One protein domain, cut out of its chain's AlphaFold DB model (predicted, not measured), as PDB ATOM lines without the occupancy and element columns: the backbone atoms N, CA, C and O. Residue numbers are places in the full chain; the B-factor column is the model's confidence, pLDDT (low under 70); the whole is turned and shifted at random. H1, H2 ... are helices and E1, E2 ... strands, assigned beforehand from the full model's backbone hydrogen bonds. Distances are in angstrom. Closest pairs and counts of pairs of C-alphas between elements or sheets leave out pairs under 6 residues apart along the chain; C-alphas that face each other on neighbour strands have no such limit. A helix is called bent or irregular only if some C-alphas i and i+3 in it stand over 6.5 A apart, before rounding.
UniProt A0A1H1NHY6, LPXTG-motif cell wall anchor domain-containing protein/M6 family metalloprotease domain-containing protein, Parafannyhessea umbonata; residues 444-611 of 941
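AT A GLANCE: This is residues 444 to 611 of the 941 residues of the protein "LPXTG-motif cell wall anchor domain-containing protein/M6 family metalloprotease domain-containing protein" of Parafannyhessea umbonata (UniProt A0A1H1NHY6). Two four-stranded sheets stand partly face to face: E1 E9 E8 E7, strongly twisted, bends round one side of the flatter E2 E3 E4 E5, whose E3 and E4 lie near the middle of the whole. Loops reach far from the sheets, with residues 493 to 504 after H1 at one end and residues 517 to 543 after H2 at the other. The 168 printed residues run E1 E2 E3 H1 E4 H2 E5 E6 H3 E7 E8 E9, both sheets antiparallel in the orders given. The class is mixed, helices and strands, with under half of the residues in named elements; the whole is compact, with a radius of gyration of the C-alphas of 16.6 A and spans of 46 by 37 by 35 A.

HOW THE PARTS SIT: Begin at E1, residues 448 to 453, an edge strand antiparallel to E9, residues 604 to 610; look for N 450 and O 607, 2.8 A apart. E2, residues 464 to 467, and E3, residues 472 to 479, form a hairpin, with N 466 and O 474 at 2.8 A. Across the sheets, the closest C-alphas of E1 and E3 are those of Thr 453 and Asn 478, 5.4 A apart. H1, residues 485 to 492, is on neither sheet. E4, residues 505 to 512, is antiparallel to E3 at 157 degrees, with N 475 and O 509 at 2.8 A. H2, residues 513 to 516, only grazes the sheet E2 E3 E4 E5. E5, residues 544 to 546, is its edge strand beside E4, with N 510 and O 545 at 2.7 A. E6, residues 550 to 552, pairs with no named strand. H3, residues 565 to 571, only grazes the other sheet; its closest C-alpha pair with E8, residues 589 to 596, is His 568 and Tyr 596, 6.6 A. E7, residues 574 to 578, E8 and E9 form a meander, each strand the antiparallel neighbour of the one before; find N 576 and O 593 at 3.0 A, then N 608 and O 596 at 2.8 A. E8 bends by 69 degrees at residue 592. E4 and E7 are near each other. Every O i to N i+4 pair is within hydrogen-bond range in H3; H1 has 0 of 4, but 4 of 5 O i to N i+3 pairs, and H2 is too short for an i+4 pair.

IN THESE COORDINATES: Find C-alpha 448 at (388.145, 220.763, 510.629), where E1 begins. E3 runs 22.2 A, and E4 23.0 A from C-alpha 505 at (386.956, 235.335, 521.299). H1 is irregular: C-alphas 487 and 490 are 7.2 A apart. E8 spans 18.9 A; E9 runs 19.9 A to C-alpha 610 at (391.786, 218.787, 515.812).

THE WHOLE: The two C-alphas farthest apart are those of Asp 496 and Pro 525, 51.8 A. The printed part has no cut. The long links are H1 to E4, H2 to E5 and E6 to H3. The mean pLDDT of the printed part is 85.8; residues 518 to 533 are under 70.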
ATOM      1  N   ILE A 444     380.271 218.465 516.767       96.88
ATOM      2  CA  ILE A 444     381.567 218.328 516.109       96.88
ATOM      3  C   ILE A 444     382.129 216.930 516.402       96.88
ATOM      4  O   ILE A 444     382.475 216.597 517.529       96.88
ATOM      5  N   THR A 445     382.270 216.115 515.352       91.25
ATOM      6  CA  THR A 445     382.746 214.714 515.433       91.25
ATOM      7  C   THR A 445     384.014 214.439 514.610       91.25
ATOM      8  O   THR A 445     384.408 213.283 514.430       91.25
ATOM      9  N   LYS A 446     384.618 215.475 514.010       89.19
ATOM     10  CA  LYS A 446     385.706 215.374 513.016       89.19
ATOM     11  C   LYS A 446     386.631 216.583 513.106       89.19
ATOM     12  O   LYS A 446     386.176 217.676 513.430       89.19
ATOM     13  N   SER A 447     387.905 216.411 512.752       90.81
ATOM     14  CA  SER A 447     388.824 217.548 512.622       90.81
ATOM     15  C   SER A 447     388.424 218.461 511.457       90.81
ATOM     16  O   SER A 447     388.079 217.973 510.375       90.81
ATOM     17  N   GLY A 448     388.512 219.776 511.646       93.50
ATOM     18  CA  GLY A 448     388.145 220.763 510.629       93.50
ATOM     19  C   GLY A 448     388.082 222.198 511.150       93.50
ATOM     20  O   GLY A 448     388.289 222.454 512.335       93.50
ATOM     21  N   THR A 449     387.786 223.133 510.246       97.88
ATOM     22  CA  THR A 449     387.486 224.532 510.583       97.88
ATOM     23  C   THR A 449     385.976 224.719 510.698       97.88
ATOM     24  O   THR A 449     385.235 224.374 509.777       97.88
ATOM     25  N   TYR A 450     385.547 225.296 511.811       98.38
ATOM     26  CA  TYR A 450     384.166 225.598 512.176       98.38
ATOM     27  C   TYR A 450     383.988 227.118 512.315       98.38
ATOM     28  O   TYR A 450     384.947 227.873 512.137       98.38
ATOM     29  N   THR A 451     382.767 227.608 512.546       98.25
ATOM     30  CA  THR A 451     382.505 229.053 512.675       98.25
ATOM     31  C   THR A 451     381.369 229.296 513.655       98.25
ATOM     32  O   THR A 451     380.220 228.983 513.345       98.25
ATOM     33  N   ALA A 452     381.707 229.816 514.834       98.06
ATOM     34  CA  ALA A 452     380.744 230.232 515.849       98.06
ATOM     35  C   ALA A 452     380.396 231.714 515.663       98.06
ATOM     36  O   ALA A 452     381.178 232.486 515.094       98.06
ATOM     37  N   THR A 453     379.218 232.101 516.138       97.31
ATOM     38  CA  THR A 453     378.710 233.473 516.056       97.31
ATOM     39  C   THR A 453     378.115 233.914 517.384       97.31
ATOM     40  O   THR A 453     377.497 233.106 518.076       97.31
ATOM     41  N   SER A 454     378.327 235.180 517.739       95.56
ATOM     42  CA  SER A 454     377.738 235.807 518.922       95.56
ATOM     43  C   SER A 454     376.273 236.187 518.679       95.56
ATOM     44  O   SER A 454     375.792 236.227 517.546       95.56
ATOM     45  N   GLU A 455     375.574 236.534 519.752       91.62
ATOM     46  CA  GLU A 455     374.196 237.055 519.801       91.62
ATOM     47  C   GLU A 455     374.028 238.352 518.997       91.62
ATOM     48  O   GLU A 455     372.933 238.734 518.589       91.62
ATOM     49  N   THR A 456     375.140 239.053 518.794       90.81
ATOM     50  CA  THR A 456     375.246 240.300 518.040       90.81
ATOM     51  C   THR A 456     375.531 240.089 516.549       90.81
ATOM     52  O   THR A 456     375.558 241.070 515.801       90.81
ATOM     53  N   ASP A 457     375.729 238.849 516.084       95.31
ATOM     54  CA  ASP A 457     375.977 238.580 514.669       95.31
ATOM     55  C   ASP A 457     374.687 238.618 513.821       95.31
ATOM     56  O   ASP A 457     373.677 238.016 514.196       95.31
ATOM     57  N   PRO A 458     374.697 239.241 512.626       91.25
ATOM     58  CA  PRO A 458     373.544 239.257 511.723       91.25
ATOM     59  C   PRO A 458     373.002 237.891 511.262       91.25
ATOM     60  O   PRO A 458     371.919 237.871 510.668       91.25
ATOM     61  N   VAL A 459     373.712 236.771 511.470       92.06
ATOM     62  CA  VAL A 459     373.194 235.414 511.177       92.06
ATOM     63  C   VAL A 459     372.557 234.703 512.381       92.06
ATOM     64  O   VAL A 459     371.976 233.634 512.183       92.06
ATOM     65  N   GLY A 460     372.626 235.295 513.579       91.69
ATOM     66  CA  GLY A 460     372.199 234.701 514.854       91.69
ATOM     67  C   GLY A 460     373.320 233.954 515.587       91.69
ATOM     68  O   GLY A 460     374.326 233.562 514.982       91.69
ATOM     69  N   TYR A 461     373.149 233.750 516.895       95.56
ATOM     70  CA  TYR A 461     374.107 233.041 517.748       95.56
ATOM     71  C   TYR A 461     374.306 231.579 517.317       95.56
ATOM     72  O   TYR A 461     373.352 230.859 516.998       95.56
ATOM     73  N   LYS A 462     375.555 231.101 517.374       97.12
ATOM     74  CA  LYS A 462     375.904 229.718 517.036       97.12
ATOM     75  C   LYS A 462     376.957 229.118 517.961       97.12
ATOM     76  O   LYS A 462     378.121 229.512 517.936       97.12
ATOM     77  N   CYS A 463     376.537 228.067 518.660       97.25
ATOM     78  CA  CYS A 463     377.346 227.228 519.539       97.25
ATOM     79  C   CYS A 463     377.476 225.793 518.986       97.25
ATOM     80  O   CYS A 463     376.638 225.327 518.204       97.25
ATOM     81  N   TYR A 464     378.532 225.096 519.397       98.62
ATOM     82  CA  TYR A 464     378.866 223.723 519.021       98.62
ATOM     83  C   TYR A 464     379.102 222.835 520.249       98.62
ATOM     84  O   TYR A 464     379.426 223.347 521.315       98.62
ATOM     85  N   ALA A 465     378.999 221.514 520.084       97.75
ATOM     86  CA  ALA A 465     379.307 220.524 521.120       97.75
ATOM     87  C   ALA A 465     380.368 219.501 520.667       97.75
ATOM     88  O   ALA A 465     380.373 219.078 519.510       97.75
ATOM     89  N   ILE A 466     381.230 219.057 521.588       97.56
ATOM     90  CA  ILE A 466     382.155 217.921 521.432       97.56
ATOM     91  C   ILE A 466     381.971 216.981 522.629       97.56
ATOM     92  O   ILE A 466     382.395 217.300 523.736       97.56
ATOM     93  N   HIS A 467     381.384 215.804 522.415       93.00
ATOM     94  CA  HIS A 467     381.322 214.752 523.437       93.00
ATOM     95  C   HIS A 467     382.693 214.072 523.592       93.00
ATOM     96  O   HIS A 467     383.315 213.703 522.589       93.00
ATOM     97  N   VAL A 468     383.172 213.907 524.833       90.44
ATOM     98  CA  VAL A 468     384.475 213.271 525.138       90.44
ATOM     99  C   VAL A 468     384.342 211.980 525.955       90.44
ATOM    100  O   VAL A 468     385.203 211.102 525.843       90.44
ATOM    101  N   SER A 469     383.237 211.808 526.680       88.81
ATOM    102  CA  SER A 469     382.751 210.533 527.225       88.81
ATOM    103  C   SER A 469     381.214 210.466 527.143       88.81
ATOM    104  O   SER A 469     380.600 211.243 526.412       88.81
ATOM    105  N   ASP A 470     380.590 209.510 527.843       84.62
ATOM    106  CA  ASP A 470     379.125 209.412 527.953       84.62
ATOM    107  C   ASP A 470     378.538 210.481 528.910       84.62
ATOM    108  O   ASP A 470     377.337 210.751 528.882       84.62
ATOM    109  N   ASP A 471     379.381 211.069 529.767       84.44
ATOM    110  CA  ASP A 471     379.052 212.012 530.841       84.44
ATOM    111  C   ASP A 471     379.725 213.393 530.693       84.44
ATOM    112  O   ASP A 471     379.076 214.399 530.984       84.44
ATOM    113  N   GLU A 472     380.957 213.471 530.182       91.56
ATOM    114  CA  GLU A 472     381.688 214.724 529.948       91.56
ATOM    115  C   GLU A 472     381.637 215.170 528.476       91.56
ATOM    116  O   GLU A 472     381.857 214.393 527.533       91.56
ATOM    117  N   TYR A 473     381.408 216.465 528.269       94.12
ATOM    118  CA  TYR A 473     381.408 217.105 526.957       94.12
ATOM    119  C   TYR A 473     381.889 218.555 527.030       94.12
ATOM    120  O   TYR A 473     382.094 219.119 528.103       94.12
ATOM    121  N   TYR A 474     382.098 219.145 525.858       97.50
ATOM    122  CA  TYR A 474     382.518 220.527 525.698       97.50
ATOM    123  C   TYR A 474     381.531 221.312 524.843       97.50
ATOM    124  O   TYR A 474     381.127 220.827 523.786       97.50
ATOM    125  N   LEU A 475     381.201 222.536 525.256       98.00
ATOM    126  CA  LEU A 475     380.467 223.521 524.462       98.00
ATOM    127  C   LEU A 475     381.433 224.595 523.943       98.00
ATOM    128  O   LEU A 475     382.391 224.956 524.621       98.00
ATOM    129  N   ILE A 476     381.213 225.087 522.723       98.44
ATOM    130  CA  ILE A 476     382.079 226.084 522.073       98.44
ATOM    131  C   ILE A 476     381.219 227.189 521.470       98.44
ATOM    132  O   ILE A 476     380.420 226.931 520.568       98.44
ATOM    133  N   GLU A 477     381.427 228.419 521.925       97.69
ATOM    134  CA  GLU A 477     380.693 229.614 521.498       97.69
ATOM    135  C   GLU A 477     381.636 230.769 521.129       97.69
ATOM    136  O   GLU A 477     382.853 230.648 521.247       97.69
ATOM    137  N   ASN A 478     381.079 231.895 520.674       96.94
ATOM    138  CA  ASN A 478     381.820 233.131 520.424       96.94
ATOM    139  C   ASN A 478     381.267 234.253 521.310       96.94
ATOM    140  O   ASN A 478     380.099 234.610 521.162       96.94
ATOM    141  N   ARG A 479     382.098 234.815 522.192       95.00
ATOM    142  CA  ARG A 479     381.728 235.886 523.130       95.00
ATOM    143  C   ARG A 479     382.525 237.148 522.814       95.00
ATOM    144  O   ARG A 479     383.693 237.088 522.421       95.00
ATOM    145  N   GLN A 480     381.872 238.300 522.906       92.94
ATOM    146  CA  GLN A 480     382.356 239.579 522.375       92.94
ATOM    147  C   GLN A 480     381.908 240.711 523.303       92.94
ATOM    148  O   GLN A 480     380.756 240.709 523.718       92.94
ATOM    149  N   TYR A 481     382.761 241.707 523.572       90.81
ATOM    150  CA  TYR A 481     382.414 242.879 524.397       90.81
ATOM    151  C   TYR A 481     381.403 243.793 523.682       90.81
ATOM    152  O   TYR A 481     381.744 244.806 523.073       90.81
ATOM    153  N   ALA A 482     380.139 243.380 523.678       90.25
ATOM    154  CA  ALA A 482     379.046 244.030 522.976       90.25
ATOM    155  C   ALA A 482     377.710 243.686 523.646       90.25
ATOM    156  O   ALA A 482     377.551 242.621 524.237       90.25
ATOM    157  N   SER A 483     376.716 244.569 523.514       93.12
ATOM    158  CA  SER A 483     375.407 244.403 524.158       93.12
ATOM    159  C   SER A 483     375.549 244.206 525.685       93.12
ATOM    160  O   SER A 483     376.065 245.101 526.356       93.12
ATOM    161  N   PHE A 484     375.107 243.074 526.233       94.75
ATOM    162  CA  PHE A 484     375.215 242.714 527.650       94.75
ATOM    163  C   PHE A 484     376.647 242.337 528.068       94.75
ATOM    164  O   PHE A 484     377.134 242.789 529.099       94.75
ATOM    165  N   ASP A 485     377.394 241.632 527.218       94.06
ATOM    166  CA  ASP A 485     378.786 241.240 527.486       94.06
ATOM    167  C   ASP A 485     379.773 242.425 527.570       94.06
ATOM    168  O   ASP A 485     380.904 242.263 528.027       94.06
ATOM    169  N   ALA A 486     379.358 243.644 527.205       92.44
ATOM    170  CA  ALA A 486     380.129 244.861 527.475       92.44
ATOM    171  C   ALA A 486     380.349 245.114 528.987       92.44
ATOM    172  O   ALA A 486     381.265 245.841 529.366       92.44
ATOM    173  N   GLY A 487     379.556 244.491 529.871       91.69
ATOM    174  CA  GLY A 487     379.802 244.509 531.316       91.69
ATOM    175  C   GLY A 487     381.001 243.677 531.780       91.69
ATOM    176  O   GLY A 487     381.413 243.826 532.928       91.69
ATOM    177  N   MET A 488     381.592 242.845 530.911       90.31
ATOM    178  CA  MET A 488     382.855 242.151 531.200       90.31
ATOM    179  C   MET A 488     384.083 243.064 531.100       90.31
ATOM    180  O   MET A 488     385.123 242.731 531.668       90.31
ATOM    181  N   GLU A 489     384.007 244.189 530.373       86.31
ATOM    182  CA  GLU A 489     385.180 245.010 530.023       86.31
ATOM    183  C   GLU A 489     386.106 245.341 531.212       86.31
ATOM    184  O   GLU A 489     387.317 245.150 531.059       86.31
ATOM    185  N   PRO A 490     385.614 245.777 532.397       84.38
ATOM    186  CA  PRO A 490     386.497 246.161 533.502       84.38
ATOM    187  C   PRO A 490     387.290 244.993 534.098       84.38
ATOM    188  O   PRO A 490     388.410 245.193 534.563       84.38
ATOM    189  N   MET A 491     386.746 243.772 534.066       81.38
ATOM    190  CA  MET A 491     387.368 242.588 534.683       81.38
ATOM    191  C   MET A 491     388.579 242.085 533.897       81.38
ATOM    192  O   MET A 491     389.503 241.502 534.466       81.38
ATOM    193  N   TYR A 492     388.617 242.379 532.598       81.75
ATOM    194  CA  TYR A 492     389.746 242.075 531.724       81.75
ATOM    195  C   TYR A 492     390.637 243.302 531.469       81.75
ATOM    196  O   TYR A 492     391.441 243.289 530.536       81.75
ATOM    197  N   MET A 493     390.552 244.359 532.289       82.50
ATOM    198  CA  MET A 493     391.482 245.490 532.215       82.50
ATOM    199  C   MET A 493     392.854 245.194 532.834       82.50
ATOM    200  O   MET A 493     393.012 244.492 533.831       82.50
ATOM    201  N   ASN A 494     393.876 245.799 532.238       79.75
ATOM    202  CA  ASN A 494     395.198 245.967 532.817       79.75
ATOM    203  C   ASN A 494     395.231 247.228 533.698       79.75
ATOM    204  O   ASN A 494     394.445 248.156 533.517       79.75
ATOM    205  N   GLY A 495     396.214 247.319 534.601       77.81
ATOM    206  CA  GLY A 495     396.408 248.474 535.497       77.81
ATOM    207  C   GLY A 495     396.826 249.797 534.826       77.81
ATOM    208  O   GLY A 495     397.201 250.734 535.526       77.81
ATOM    209  N   ASP A 496     396.801 249.871 533.493       83.31
ATOM    210  CA  ASP A 496     396.963 251.084 532.678       83.31
ATOM    211  C   ASP A 496     395.671 251.476 531.924       83.31
ATOM    212  O   ASP A 496     395.698 252.333 531.040       83.31
ATOM    213  N   ASN A 497     394.541 250.856 532.287       78.31
ATOM    214  CA  ASN A 497     393.212 250.974 531.678       78.31
ATOM    215  C   ASN A 497     393.120 250.482 530.216       78.31
ATOM    216  O   ASN A 497     392.152 250.799 529.520       78.31
ATOM    217  N   THR A 498     394.078 249.684 529.732       79.88
ATOM    218  CA  THR A 498     393.914 248.922 528.479       79.88
ATOM    219  C   THR A 498     393.185 247.602 528.736       79.88
ATOM    220  O   THR A 498     393.430 246.951 529.748       79.88
ATOM    221  N   ILE A 499     392.307 247.160 527.828       77.19
ATOM    222  CA  ILE A 499     391.710 245.816 527.922       77.19
ATOM    223  C   ILE A 499     392.756 244.787 527.467       77.19
ATOM    224  O   ILE A 499     393.313 244.900 526.374       77.19
ATOM    225  N   ARG A 500     393.021 243.780 528.306       80.00
ATOM    226  CA  ARG A 500     394.001 242.702 528.090       80.00
ATOM    227  C   ARG A 500     393.732 241.908 526.821       80.00
ATOM    228  O   ARG A 500     394.657 241.622 526.067       80.00
ATOM    229  N   ASN A 501     392.467 241.569 526.606       83.31
ATOM    230  CA  ASN A 501     391.967 241.012 525.365       83.31
ATOM    231  C   ASN A 501     390.913 241.994 524.823       83.31
ATOM    232  O   ASN A 501     389.786 241.969 525.305       83.31
ATOM    233  N   PRO A 502     391.259 242.893 523.884       80.00
ATOM    234  CA  PRO A 502     390.370 243.972 523.448       80.00
ATOM    235  C   PRO A 502     389.319 243.540 522.410       80.00
ATOM    236  O   PRO A 502     388.652 244.398 521.835       80.00
ATOM    237  N   THR A 503     389.204 242.243 522.109       82.88
ATOM    238  CA  THR A 503     388.422 241.742 520.966       82.88
ATOM    239  C   THR A 503     387.546 240.523 521.270       82.88
ATOM    240  O   THR A 503     386.844 240.049 520.377       82.88
ATOM    241  N   GLY A 504     387.552 240.020 522.509       91.25
ATOM    242  CA  GLY A 504     386.830 238.803 522.888       91.25
ATOM    243  C   GLY A 504     387.343 237.582 522.122       91.25
ATOM    244  O   GLY A 504     388.461 237.582 521.596       91.25
ATOM    245  N   GLY A 505     386.544 236.521 522.036       95.00
ATOM    246  CA  GLY A 505     386.956 235.335 521.299       95.00
ATOM    247  C   GLY A 505     386.058 234.123 521.468       95.00
ATOM    248  O   GLY A 505     384.968 234.179 522.038       95.00
ATOM    249  N   ILE A 506     386.569 232.996 520.980       97.44
ATOM    250  CA  ILE A 506     385.926 231.696 521.130       97.44
ATOM    251  C   ILE A 506     386.121 231.213 522.568       97.44
ATOM    252  O   ILE A 506     387.259 230.999 522.984       97.44
ATOM    253  N   VAL A 507     385.030 231.011 523.306       96.44
ATOM    254  CA  VAL A 507     385.057 230.441 524.664       96.44
ATOM    255  C   VAL A 507     384.724 228.955 524.572       96.44
ATOM    256  O   VAL A 507     383.858 228.539 523.793       96.44
ATOM    257  N   VAL A 508     385.443 228.142 525.345       97.25
ATOM    258  CA  VAL A 508     385.275 226.687 525.403       97.25
ATOM    259  C   VAL A 508     384.894 226.310 526.825       97.25
ATOM    260  O   VAL A 508     385.665 226.550 527.747       97.25
ATOM    261  N   TRP A 509     383.736 225.684 526.989       96.19
ATOM    262  CA  TRP A 509     383.153 225.301 528.272       96.19
ATOM    263  C   TRP A 509     383.219 223.785 528.443       96.19
ATOM    264  O   TRP A 509     382.813 223.063 527.538       96.19
ATOM    265  N   HIS A 510     383.723 223.298 529.573       94.50
ATOM    266  CA  HIS A 510     383.616 221.907 530.019       94.50
ATOM    267  C   HIS A 510     382.309 221.708 530.790       94.50
ATOM    268  O   HIS A 510     381.942 222.546 531.614       94.50
ATOM    269  N   VAL A 511     381.632 220.588 530.541       92.88
ATOM    270  CA  VAL A 511     380.469 220.152 531.315       92.88
ATOM    271  C   VAL A 511     380.624 218.676 531.686       92.88
ATOM    272  O   VAL A 511     380.724 217.820 530.805       92.88
ATOM    273  N   ASP A 512     380.596 218.370 532.984       90.62
ATOM    274  CA  ASP A 512     380.479 217.013 533.536       90.62
ATOM    275  C   ASP A 512     379.022 216.789 533.965       90.62
ATOM    276  O   ASP A 512     378.619 217.225 535.041       90.62
ATOM    277  N   ASN A 513     378.211 216.076 533.171       84.19
ATOM    278  CA  ASN A 513     376.832 215.724 533.555       84.19
ATOM    279  C   ASN A 513     376.781 214.863 534.829       84.19
ATOM    280  O   ASN A 513     375.759 214.845 535.522       84.19
ATOM    281  N   GLY A 514     377.881 214.183 535.164       77.69
ATOM    282  CA  GLY A 514     378.127 213.506 536.433       77.69
ATOM    283  C   GLY A 514     378.212 214.441 537.647       77.69
ATOM    284  O   GLY A 514     378.316 213.930 538.764       77.69
ATOM    285  N   VAL A 515     378.115 215.758 537.448       78.75
ATOM    286  CA  VAL A 515     377.781 216.784 538.452       78.75
ATOM    287  C   VAL A 515     376.616 217.655 537.958       78.75
ATOM    288  O   VAL A 515     375.615 217.775 538.652       78.75
ATOM    289  N   ALA A 516     376.674 218.181 536.730       79.25
ATOM    290  CA  ALA A 516     375.718 219.149 536.180       79.25
ATOM    291  C   ALA A 516     374.273 218.640 536.019       79.25
ATOM    292  O   ALA A 516     373.345 219.436 536.048       79.25
ATOM    293  N   THR A 517     374.045 217.325 535.908       70.75
ATOM    294  CA  THR A 517     372.679 216.744 535.968       70.75
ATOM    295  C   THR A 517     372.346 216.108 537.321       70.75
ATOM    296  O   THR A 517     371.327 215.430 537.464       70.75
ATOM    297  N   LYS A 518     373.216 216.321 538.316       61.41
ATOM    298  CA  LYS A 518     373.050 215.925 539.721       61.41
ATOM    299  C   LYS A 518     372.991 217.119 540.682       61.41
ATOM    300  O   LYS A 518     372.822 216.885 541.875       61.41
ATOM    301  N   CYS A 519     373.119 218.358 540.208       51.22
ATOM    302  CA  CYS A 519     372.629 219.504 540.966       51.22
ATOM    303  C   CYS A 519     371.099 219.438 541.060       51.22
ATOM    304  O   CYS A 519     370.423 218.845 540.209       51.22
ATOM    305  N   GLY A 520     370.560 220.035 542.113       48.69
ATOM    306  CA  GLY A 520     369.161 219.901 542.497       48.69
ATOM    307  C   GLY A 520     369.037 219.345 543.911       48.69
ATOM    308  O   GLY A 520     369.991 219.315 544.681       48.69
ATOM    309  N   TYR A 521     367.829 218.934 544.278       44.41
ATOM    310  CA  TYR A 521     367.447 218.908 545.690       44.41
ATOM    311  C   TYR A 521     368.041 217.731 546.492       44.41
ATOM    312  O   TYR A 521     367.983 216.577 546.035       44.41
ATOM    313  N   PRO A 522     368.528 217.980 547.727       33.56
ATOM    314  CA  PRO A 522     368.911 216.934 548.667       33.56
ATOM    315  C   PRO A 522     367.833 215.849 548.806       33.56
ATOM    316  O   PRO A 522     366.641 216.117 548.936       33.56
ATOM    317  N   GLY A 523     368.250 214.581 548.765       34.47
ATOM    318  CA  GLY A 523     367.338 213.434 548.853       34.47
ATOM    319  C   GLY A 523     366.802 212.909 547.513       34.47
ATOM    320  O   GLY A 523     366.192 211.835 547.497       34.47
ATOM    321  N   MET A 524     367.081 213.565 546.380       36.97
ATOM    322  CA  MET A 524     366.930 212.919 545.070       36.97
ATOM    323  C   MET A 524     367.903 211.724 544.921       36.97
ATOM    324  O   MET A 524     369.052 211.806 545.364       36.97
ATOM    325  N   PRO A 525     367.502 210.599 544.287       36.38
ATOM    326  CA  PRO A 525     368.371 209.429 544.130       36.38
ATOM    327  C   PRO A 525     369.613 209.704 543.262       36.38
ATOM    328  O   PRO A 525     369.560 209.604 542.038       36.38
ATOM    329  N   GLY A 526     370.744 209.986 543.912       43.91
ATOM    330  CA  GLY A 526     372.030 210.270 543.263       43.91
ATOM    331  C   GLY A 526     372.504 211.721 543.368       43.91
ATOM    332  O   GLY A 526     373.573 212.014 542.844       43.91
ATOM    333  N   VAL A 527     371.754 212.594 544.046       47.84
ATOM    334  CA  VAL A 527     372.173 213.966 544.377       47.84
ATOM    335  C   VAL A 527     372.951 213.970 545.693       47.84
ATOM    336  O   VAL A 527     372.568 213.298 546.655       47.84
ATOM    337  N   GLU A 528     374.049 214.723 545.739       51.56
ATOM    338  CA  GLU A 528     374.881 214.889 546.935       51.56
ATOM    339  C   GLU A 528     374.460 216.152 547.698       51.56
ATOM    340  O   GLU A 528     374.214 217.196 547.103       51.56
ATOM    341  N   ALA A 529     374.363 216.071 549.029       47.72
ATOM    342  CA  ALA A 529     373.712 217.105 549.845       47.72
ATOM    343  C   ALA A 529     374.408 218.486 549.842       47.72
ATOM    344  O   ALA A 529     373.814 219.453 550.304       47.72
ATOM    345  N   GLY A 530     375.638 218.585 549.325       50.59
ATOM    346  CA  GLY A 530     376.360 219.849 549.142       50.59
ATOM    347  C   GLY A 530     376.107 220.556 547.802       50.59
ATOM    348  O   GLY A 530     376.688 221.610 547.582       50.59
ATOM    349  N   LEU A 531     375.280 219.991 546.911       55.53
ATOM    350  CA  LEU A 531     375.048 220.471 545.533       55.53
ATOM    351  C   LEU A 531     373.586 220.905 545.306       55.53
ATOM    352  O   LEU A 531     372.994 220.666 544.252       55.53
ATOM    353  N   ALA A 532     372.983 221.495 546.343       54.47
ATOM    354  CA  ALA A 532     371.548 221.775 546.413       54.47
ATOM    355  C   ALA A 532     371.054 222.828 545.398       54.47
ATOM    356  O   ALA A 532     369.900 222.756 544.972       54.47
ATOM    357  N   ASN A 533     371.918 223.775 545.012       67.62
ATOM    358  CA  ASN A 533     371.679 224.750 543.937       67.62
ATOM    359  C   ASN A 533     372.878 224.856 542.983       67.62
ATOM    360  O   ASN A 533     372.711 224.800 541.770       67.62
ATOM    361  N   THR A 534     374.097 224.936 543.523       78.69
ATOM    362  CA  THR A 534     375.321 225.041 542.720       78.69
ATOM    363  C   THR A 534     375.758 223.727 542.060       78.69
ATOM    364  O   THR A 534     375.672 222.648 542.655       78.69
ATOM    365  N   VAL A 535     376.298 223.825 540.840       80.50
ATOM    366  CA  VAL A 535     377.080 222.753 540.187       80.50
ATOM    367  C   VAL A 535     378.572 222.792 540.543       80.50
ATOM    368  O   VAL A 535     379.314 221.882 540.173       80.50
ATOM    369  N   ASN A 536     379.039 223.826 541.245       86.06
ATOM    370  CA  ASN A 536     380.454 224.161 541.391       86.06
ATOM    371  C   ASN A 536     380.813 224.488 542.851       86.06
ATOM    372  O   ASN A 536     380.710 225.636 543.266       86.06
ATOM    373  N   VAL A 537     381.326 223.517 543.620       80.88
ATOM    374  CA  VAL A 537     381.937 223.785 544.943       80.88
ATOM    375  C   VAL A 537     383.444 223.544 544.949       80.88
ATOM    376  O   VAL A 537     383.930 222.577 544.366       80.88
ATOM    377  N   LYS A 538     384.175 224.397 545.677       84.81
ATOM    378  CA  LYS A 538     385.651 224.447 545.802       84.81
ATOM    379  C   LYS A 538     386.338 223.115 546.139       84.81
ATOM    380  O   LYS A 538     387.500 222.883 545.787       84.81
ATOM    381  N   THR A 539     385.634 222.239 546.849       81.62
ATOM    382  CA  THR A 539     386.144 220.968 547.384       81.62
ATOM    383  C   THR A 539     386.027 219.792 546.411       81.62
ATOM    384  O   THR A 539     386.680 218.770 546.636       81.62
ATOM    385  N   HIS A 540     385.266 219.933 545.321       82.19
ATOM    386  CA  HIS A 540     385.028 218.895 544.314       82.19
ATOM    387  C   HIS A 540     385.167 219.454 542.888       82.19
ATOM    388  O   HIS A 540     385.251 220.666 542.709       82.19
ATOM    389  N   ARG A 541     385.168 218.609 541.855       86.38
ATOM    390  CA  ARG A 541     385.235 219.113 540.466       86.38
ATOM    391  C   ARG A 541     383.966 219.895 540.043       86.38
ATOM    392  O   ARG A 541     382.865 219.410 540.290       86.38
ATOM    393  N   PRO A 542     384.088 221.048 539.361       87.81
ATOM    394  CA  PRO A 542     382.971 221.759 538.738       87.81
ATOM    395  C   PRO A 542     382.131 220.880 537.807       87.81
ATOM    396  O   PRO A 542     382.675 220.066 537.054       87.81
ATOM    397  N   GLY A 543     380.816 221.088 537.812       88.75
ATOM    398  CA  GLY A 543     379.912 220.527 536.810       88.75
ATOM    399  C   GLY A 543     379.858 221.338 535.522       88.75
ATOM    400  O   GLY A 543     379.678 220.747 534.460       88.75
ATOM    401  N   VAL A 544     380.053 222.659 535.596       91.38
ATOM    402  CA  VAL A 544     380.125 223.564 534.437       91.38
ATOM    403  C   VAL A 544     381.244 224.574 534.675       91.38
ATOM    404  O   VAL A 544     381.173 225.373 535.600       91.38
ATOM    405  N   MET A 545     382.285 224.568 533.849       91.81
ATOM    406  CA  MET A 545     383.386 225.538 533.938       91.81
ATOM    407  C   MET A 545     383.961 225.832 532.556       91.81
ATOM    408  O   MET A 545     383.660 225.134 531.593       91.81
ATOM    409  N   GLU A 546     384.843 226.815 532.427       92.06
ATOM    410  CA  GLU A 546     385.593 226.989 531.185       92.06
ATOM    411  C   GLU A 546     386.781 226.014 531.084       92.06
ATOM    412  O   GLU A 546     387.318 225.512 532.073       92.06
ATOM    413  N   ASN A 547     387.258 225.776 529.863       91.69
ATOM    414  CA  ASN A 547     388.482 225.031 529.587       91.69
ATOM    415  C   ASN A 547     389.702 225.965 529.609       91.69
ATOM    416  O   ASN A 547     390.358 226.174 528.580       91.69
ATOM    417  N   TYR A 548     389.967 226.547 530.782       86.81
ATOM    418  CA  TYR A 548     390.995 227.568 530.985       86.81
ATOM    419  C   TYR A 548     392.369 227.154 530.439       86.81
ATOM    420  O   TYR A 548     392.820 226.013 530.606       86.81
ATOM    421  N   PHE A 549     393.107 228.124 529.896       86.94
ATOM    422  CA  PHE A 549     394.564 228.031 529.899       86.94
ATOM    423  C   PHE A 549     395.064 227.987 531.351       86.94
ATOM    424  O   PHE A 549     394.502 228.635 532.229       86.94
ATOM    425  N   GLU A 550     396.135 227.242 531.618       84.69
ATOM    426  CA  GLU A 550     396.697 227.098 532.964       84.69
ATOM    427  C   GLU A 550     398.101 227.705 533.047       84.69
ATOM    428  O   GLU A 550     398.953 227.446 532.196       84.69
ATOM    429  N   TRP A 551     398.366 228.470 534.110       82.88
ATOM    430  CA  TRP A 551     399.706 228.979 534.430       82.88
ATOM    431  C   TRP A 551     400.658 227.844 534.833       82.88
ATOM    432  O   TRP A 551     401.860 227.881 534.565       82.88
ATOM    433  N   SER A 552     400.099 226.825 535.486       81.62
ATOM    434  CA  SER A 552     400.712 225.537 535.813       81.62
ATOM    435  C   SER A 552     399.590 224.522 536.070       81.62
ATOM    436  O   SER A 552     398.458 224.924 536.321       81.62
ATOM    437  N   ALA A 553     399.871 223.218 535.993       79.50
ATOM    438  CA  ALA A 553     398.829 222.192 536.106       79.50
ATOM    439  C   ALA A 553     398.039 222.312 537.426       79.50
ATOM    440  O   ALA A 553     398.635 222.246 538.501       79.50
ATOM    441  N   GLY A 554     396.714 222.481 537.335       80.00
ATOM    442  CA  GLY A 554     395.845 222.750 538.490       80.00
ATOM    443  C   GLY A 554     395.711 224.234 538.879       80.00
ATOM    444  O   GLY A 554     395.191 224.532 539.949       80.00
ATOM    445  N   SER A 555     396.210 225.168 538.058       84.19
ATOM    446  CA  SER A 555     396.171 226.617 538.302       84.19
ATOM    447  C   SER A 555     395.673 227.360 537.048       84.19
ATOM    448  O   SER A 555     396.470 227.636 536.140       84.19
ATOM    449  N   PRO A 556     394.361 227.651 536.957       88.81
ATOM    450  CA  PRO A 556     393.724 228.239 535.781       88.81
ATOM    451  C   PRO A 556     394.009 229.739 535.644       88.81
ATOM    452  O   PRO A 556     394.357 230.435 536.599       88.81
ATOM    453  N   ASN A 557     393.851 230.245 534.424       87.94
ATOM    454  CA  ASN A 557     394.010 231.648 534.072       87.94
ATOM    455  C   ASN A 557     392.656 232.269 533.701       87.94
ATOM    456  O   ASN A 557     392.375 232.500 532.527       87.94
ATOM    457  N   LEU A 558     391.851 232.587 534.717       84.44
ATOM    458  CA  LEU A 558     390.525 233.218 534.574       84.44
ATOM    459  C   LEU A 558     390.548 234.541 533.772       84.44
ATOM    460  O   LEU A 558     389.531 234.994 533.265       84.44
ATOM    461  N   TYR A 559     391.728 235.154 533.620       82.69
ATOM    462  CA  TYR A 559     391.949 236.407 532.894       82.69
ATOM    463  C   TYR A 559     392.393 236.216 531.425       82.69
ATOM    464  O   TYR A 559     392.898 237.169 530.825       82.69
ATOM    465  N   ALA A 560     392.283 235.008 530.860       84.31
ATOM    466  CA  ALA A 560     392.469 234.733 529.425       84.31
ATOM    467  C   ALA A 560     391.568 233.563 528.950       84.31
ATOM    468  O   ALA A 560     392.052 232.433 528.818       84.31
ATOM    469  N   PRO A 561     390.259 233.811 528.749       87.25
ATOM    470  CA  PRO A 561     389.280 232.788 528.369       87.25
ATOM    471  C   PRO A 561     388.972 232.733 526.856       87.25
ATOM    472  O   PRO A 561     388.198 231.895 526.392       87.25
ATOM    473  N   PHE A 562     389.528 233.656 526.065       91.56
ATOM    474  CA  PHE A 562     389.012 234.036 524.750       91.56
ATOM    475  C   PHE A 562     389.953 233.596 523.620       91.56
ATOM    476  O   PHE A 562     390.801 234.365 523.155       91.56
ATOM    477  N   LEU A 563     389.760 232.381 523.099       93.81
ATOM    478  CA  LEU A 563     390.593 231.839 522.023       93.81
ATOM    479  C   LEU A 563     390.463 232.697 520.748       93.81
ATOM    480  O   LEU A 563     389.482 232.612 520.005       93.81
ATOM    481  N   ASN A 564     391.489 233.507 520.487       93.25
ATOM    482  CA  ASN A 564     391.645 234.381 519.324       93.25
ATOM    483  C   ASN A 564     393.118 234.399 518.862       93.25
ATOM    484  O   ASN A 564     393.969 233.739 519.461       93.25
ATOM    485  N   ALA A 565     393.444 235.154 517.809       91.81
ATOM    486  CA  ALA A 565     394.806 235.235 517.266       91.81
ATOM    487  C   ALA A 565     395.883 235.633 518.301       91.81
ATOM    488  O   ALA A 565     397.004 235.120 518.248       91.81
ATOM    489  N   THR A 566     395.551 236.520 519.243       88.19
ATOM    490  CA  THR A 566     396.467 237.015 520.283       88.19
ATOM    491  C   THR A 566     396.724 235.946 521.340       88.19
ATOM    492  O   THR A 566     397.878 235.644 521.646       88.19
ATOM    493  N   GLU A 567     395.668 235.319 521.864       87.50
ATOM    494  CA  GLU A 567     395.807 234.247 522.856       87.50
ATOM    495  C   GLU A 567     396.427 232.982 522.246       87.50
ATOM    496  O   GLU A 567     397.263 232.342 522.882       87.50
ATOM    497  N   HIS A 568     396.143 232.676 520.976       90.88
ATOM    498  CA  HIS A 568     396.803 231.586 520.259       90.88
ATOM    499  C   HIS A 568     398.312 231.822 520.084       90.88
ATOM    500  O   HIS A 568     399.103 230.887 520.220       90.88
ATOM    501  N   ALA A 569     398.736 233.067 519.841       89.44
ATOM    502  CA  ALA A 569     400.153 233.421 519.774       89.44
ATOM    503  C   ALA A 569     400.863 233.365 521.144       89.44
ATOM    504  O   ALA A 569     402.078 233.165 521.185       89.44
ATOM    505  N   ALA A 570     400.126 233.525 522.251       87.50
ATOM    506  CA  ALA A 570     400.659 233.485 523.614       87.50
ATOM    507  C   ALA A 570     400.691 232.069 524.223       87.50
ATOM    508  O   ALA A 570     401.693 231.684 524.827       87.50
ATOM    509  N   TYR A 571     399.615 231.294 524.055       88.06
ATOM    510  CA  TYR A 571     399.386 230.018 524.750       88.06
ATOM    511  C   TYR A 571     399.269 228.801 523.812       88.06
ATOM    512  O   TYR A 571     399.310 227.658 524.269       88.06
ATOM    513  N   GLY A 572     399.163 229.009 522.495       91.31
ATOM    514  CA  GLY A 572     398.991 227.938 521.514       91.31
ATOM    515  C   GLY A 572     397.537 227.478 521.379       91.31
ATOM    516  O   GLY A 572     396.614 228.287 521.347       91.31
ATOM    517  N   ALA A 573     397.316 226.174 521.211       92.06
ATOM    518  CA  ALA A 573     395.967 225.612 521.127       92.06
ATOM    519  C   ALA A 573     395.490 225.135 522.503       92.06
ATOM    520  O   ALA A 573     396.225 224.424 523.192       92.06
ATOM    521  N   SER A 574     394.255 225.481 522.869       91.81
ATOM    522  CA  SER A 574     393.621 224.957 524.078       91.81
ATOM    523  C   SER A 574     393.400 223.451 523.924       91.81
ATOM    524  O   SER A 574     393.080 222.963 522.835       91.81
ATOM    525  N   LYS A 575     393.636 222.700 525.000       92.75
ATOM    526  CA  LYS A 575     393.552 221.235 525.026       92.75
ATOM    527  C   LYS A 575     392.335 220.799 525.813       92.75
ATOM    528  O   LYS A 575     392.199 221.179 526.975       92.75
ATOM    529  N   LEU A 576     391.506 219.953 525.214       94.56
ATOM    530  CA  LEU A 576     390.359 219.381 525.906       94.56
ATOM    531  C   LEU A 576     390.834 218.223 526.788       94.56
ATOM    532  O   LEU A 576     391.588 217.347 526.349       94.56
ATOM    533  N   SER A 577     390.410 218.234 528.042       91.44
ATOM    534  CA  SER A 577     390.750 217.234 529.052       91.44
ATOM    535  C   SER A 577     389.551 216.327 529.340       91.44
ATOM    536  O   SER A 577     388.462 216.520 528.814       91.44
ATOM    537  N   LEU A 578     389.768 215.289 530.139       91.12
ATOM    538  CA  LEU A 578     388.731 214.387 530.628       91.12
ATOM    539  C   LEU A 578     389.045 214.073 532.092       91.12
ATOM    540  O   LEU A 578     390.128 213.542 532.385       91.12
ATOM    541  N   TYR A 579     388.141 214.454 532.989       87.88
ATOM    542  CA  TYR A 579     388.358 214.561 534.436       87.88
ATOM    543  C   TYR A 579     387.906 213.315 535.214       87.88
ATOM    544  O   TYR A 579     388.422 213.048 536.299       87.88
ATOM    545  N   LYS A 580     387.028 212.488 534.633       83.56
ATOM    546  CA  LYS A 580     386.669 211.119 535.057       83.56
ATOM    547  C   LYS A 580     386.206 211.001 536.507       83.56
ATOM    548  O   LYS A 580     386.604 210.070 537.210       83.56
ATOM    549  N   GLY A 581     385.394 211.946 536.971       78.62
ATOM    550  CA  GLY A 581     384.924 211.936 538.353       78.62
ATOM    551  C   GLY A 581     385.978 212.348 539.390       78.62
ATOM    552  O   GLY A 581     385.777 212.082 540.570       78.62
ATOM    553  N   SER A 582     387.126 212.911 538.986       84.62
ATOM    554  CA  SER A 582     388.235 213.192 539.905       84.62
ATOM    555  C   SER A 582     388.197 214.606 540.472       84.62
ATOM    556  O   SER A 582     388.312 215.584 539.739       84.62
ATOM    557  N   ASP A 583     388.171 214.702 541.798       85.81
ATOM    558  CA  ASP A 583     388.210 215.966 542.546       85.81
ATOM    559  C   ASP A 583     389.637 216.538 542.699       85.81
ATOM    560  O   ASP A 583     389.927 217.323 543.600       85.81
ATOM    561  N   ASP A 584     390.548 216.167 541.796       87.88
ATOM    562  CA  ASP A 584     391.880 216.751 541.656       87.88
ATOM    563  C   ASP A 584     392.061 217.273 540.218       87.88
ATOM    564  O   ASP A 584     392.162 216.462 539.291       87.88
ATOM    565  N   PRO A 585     392.145 218.599 539.990       87.06
ATOM    566  CA  PRO A 585     392.275 219.152 538.644       87.06
ATOM    567  C   PRO A 585     393.588 218.735 537.963       87.06
ATOM    568  O   PRO A 585     393.663 218.712 536.734       87.06
ATOM    569  N   ALA A 586     394.616 218.349 538.728       86.69
ATOM    570  CA  ALA A 586     395.873 217.838 538.183       86.69
ATOM    571  C   ALA A 586     395.802 216.354 537.763       86.69
ATOM    572  O   ALA A 586     396.717 215.872 537.094       86.69
ATOM    573  N   ALA A 587     394.733 215.625 538.115       87.25
ATOM    574  CA  ALA A 587     394.518 214.229 537.713       87.25
ATOM    575  C   ALA A 587     393.817 214.073 536.346       87.25
ATOM    576  O   ALA A 587     393.678 212.951 535.848       87.25
ATOM    577  N   LYS A 588     393.396 215.185 535.724       88.56
ATOM    578  CA  LYS A 588     392.743 215.207 534.409       88.56
ATOM    579  C   LYS A 588     393.611 214.576 533.317       88.56
ATOM    580  O   LYS A 588     394.838 214.675 533.317       88.56
ATOM    581  N   THR A 589     392.965 213.943 532.342       90.25
ATOM    582  CA  THR A 589     393.649 213.276 531.222       90.25
ATOM    583  C   THR A 589     393.452 214.022 529.907       90.25
ATOM    584  O   THR A 589     392.323 214.286 529.516       90.25
ATOM    585  N   ASP A 590     394.549 214.335 529.214       90.00
ATOM    586  CA  ASP A 590     394.543 214.943 527.875       90.00
ATOM    587  C   ASP A 590     393.809 214.024 526.880       90.00
ATOM    588  O   ASP A 590     394.196 212.866 526.698       90.00
ATOM    589  N   THR A 591     392.743 214.524 526.248       92.81
ATOM    590  CA  THR A 591     391.968 213.761 525.248       92.81
ATOM    591  C   THR A 591     392.702 213.623 523.915       92.81
ATOM    592  O   THR A 591     392.310 212.816 523.070       92.81
ATOM    593  N   GLY A 592     393.744 214.428 523.690       91.56
ATOM    594  CA  GLY A 592     394.368 214.632 522.389       91.56
ATOM    595  C   GLY A 592     393.553 215.518 521.441       91.56
ATOM    596  O   GLY A 592     393.982 215.706 520.303       91.56
ATOM    597  N   ILE A 593     392.397 216.044 521.869       95.25
ATOM    598  CA  ILE A 593     391.609 217.017 521.106       95.25
ATOM    599  C   ILE A 593     392.107 218.427 521.439       95.25
ATOM    600  O   ILE A 593     392.264 218.779 522.611       95.25
ATOM    601  N   SER A 594     392.331 219.251 520.416       95.12
ATOM    602  CA  SER A 594     392.686 220.660 520.582       95.12
ATOM    603  C   SER A 594     391.771 221.602 519.804       95.12
ATOM    604  O   SER A 594     391.245 221.259 518.740       95.12
ATOM    605  N   VAL A 595     391.594 222.801 520.361       97.31
ATOM    606  CA  VAL A 595     390.757 223.886 519.837       97.31
ATOM    607  C   VAL A 595     391.578 225.174 519.811       97.31
ATOM    608  O   VAL A 595     392.263 225.503 520.780       97.31
ATOM    609  N   TYR A 596     391.532 225.913 518.703       95.56
ATOM    610  CA  TYR A 596     392.135 227.247 518.609       95.56
ATOM    611  C   TYR A 596     391.445 228.119 517.559       95.56
ATOM    612  O   TYR A 596     390.835 227.605 516.623       95.56
ATOM    613  N   SER A 597     391.597 229.437 517.677       96.06
ATOM    614  CA  SER A 597     391.279 230.394 516.616       96.06
ATOM    615  C   SER A 597     392.542 231.136 516.178       96.06
ATOM    616  O   SER A 597     393.486 231.287 516.948       96.06
ATOM    617  N   THR A 598     392.552 231.603 514.932       93.31
ATOM    618  CA  THR A 598     393.548 232.543 514.396       93.31
ATOM    619  C   THR A 598     392.897 233.824 513.876       93.31
ATOM    620  O   THR A 598     393.548 234.595 513.176       93.31
ATOM    621  N   ASP A 599     391.612 234.035 514.170       94.69
ATOM    622  CA  ASP A 599     390.901 235.268 513.839       94.69
ATOM    623  C   ASP A 599     391.145 236.287 514.972       94.69
ATOM    624  O   ASP A 599     391.220 235.917 516.143       94.69
ATOM    625  N   GLU A 600     391.306 237.573 514.643       87.38
ATOM    626  CA  GLU A 600     391.676 238.616 515.623       87.38
ATOM    627  C   GLU A 600     390.542 238.953 516.617       87.38
ATOM    628  O   GLU A 600     390.811 239.471 517.699       87.38
ATOM    629  N   GLY A 601     389.297 238.616 516.264       86.00
ATOM    630  CA  GLY A 601     388.066 238.863 517.023       86.00
ATOM    631  C   GLY A 601     386.980 239.490 516.144       86.00
ATOM    632  O   GLY A 601     387.283 240.288 515.256       86.00
ATOM    633  N   SER A 602     385.731 239.049 516.299       93.12
ATOM    634  CA  SER A 602     384.605 239.369 515.404       93.12
ATOM    635  C   SER A 602     383.310 238.761 515.956       93.12
ATOM    636  O   SER A 602     383.361 237.753 516.657       93.12
ATOM    637  N   THR A 603     382.136 239.272 515.569       95.06
ATOM    638  CA  THR A 603     380.844 238.610 515.851       95.06
ATOM    639  C   THR A 603     380.729 237.233 515.191       95.06
ATOM    640  O   THR A 603     380.065 236.348 515.721       95.06
ATOM    641  N   SER A 604     381.456 237.006 514.091       96.69
ATOM    642  CA  SER A 604     381.634 235.699 513.449       96.69
ATOM    643  C   SER A 604     383.108 235.308 513.440       96.69
ATOM    644  O   SER A 604     383.917 235.987 512.797       96.69
ATOM    645  N   MET A 605     383.458 234.222 514.134       97.31
ATOM    646  CA  MET A 605     384.838 233.748 514.287       97.31
ATOM    647  C   MET A 605     384.997 232.287 513.893       97.31
ATOM    648  O   MET A 605     384.207 231.414 514.265       97.31
ATOM    649  N   LYS A 606     386.080 231.999 513.171       97.88
ATOM    650  CA  LYS A 606     386.502 230.634 512.869       97.88
ATOM    651  C   LYS A 606     387.325 230.062 514.003       97.88
ATOM    652  O   LYS A 606     388.166 230.737 514.590       97.88
ATOM    653  N   PHE A 607     387.160 228.768 514.217       98.12
ATOM    654  CA  PHE A 607     388.048 227.974 515.052       98.12
ATOM    655  C   PHE A 607     388.366 226.653 514.362       98.12
ATOM    656  O   PHE A 607     387.610 226.171 513.517       98.12
ATOM    657  N   VAL A 608     389.512 226.078 514.694       97.75
ATOM    658  CA  VAL A 608     389.950 224.771 514.219       97.75
ATOM    659  C   VAL A 608     389.843 223.793 515.375       97.75
ATOM    660  O   VAL A 608     390.425 224.020 516.434       97.75
ATOM    661  N   VAL A 609     389.133 222.691 515.147       97.25
ATOM    662  CA  VAL A 609     389.134 221.531 516.041       97.25
ATOM    663  C   VAL A 609     390.012 220.457 515.418       97.25
ATOM    664  O   VAL A 609     389.853 220.121 514.241       97.25
ATOM    665  N   SER A 610     390.935 219.911 516.202       93.56
ATOM    666  CA  SER A 610     391.786 218.787 515.812       93.56
ATOM    667  C   SER A 610     391.582 217.645 516.796       93.56
ATOM    668  O   SER A 610     391.976 217.754 517.948       93.56
ATOM    669  N   PHE A 611     390.971 216.552 516.348       92.75
ATOM    670  CA  PHE A 611     390.873 215.304 517.106       92.75
ATOM    671  C   PHE A 611     392.158 214.478 516.953       92.75
ATOM    672  O   PHE A 611     392.812 214.573 515.908       92.75
TER     673      PHE A 611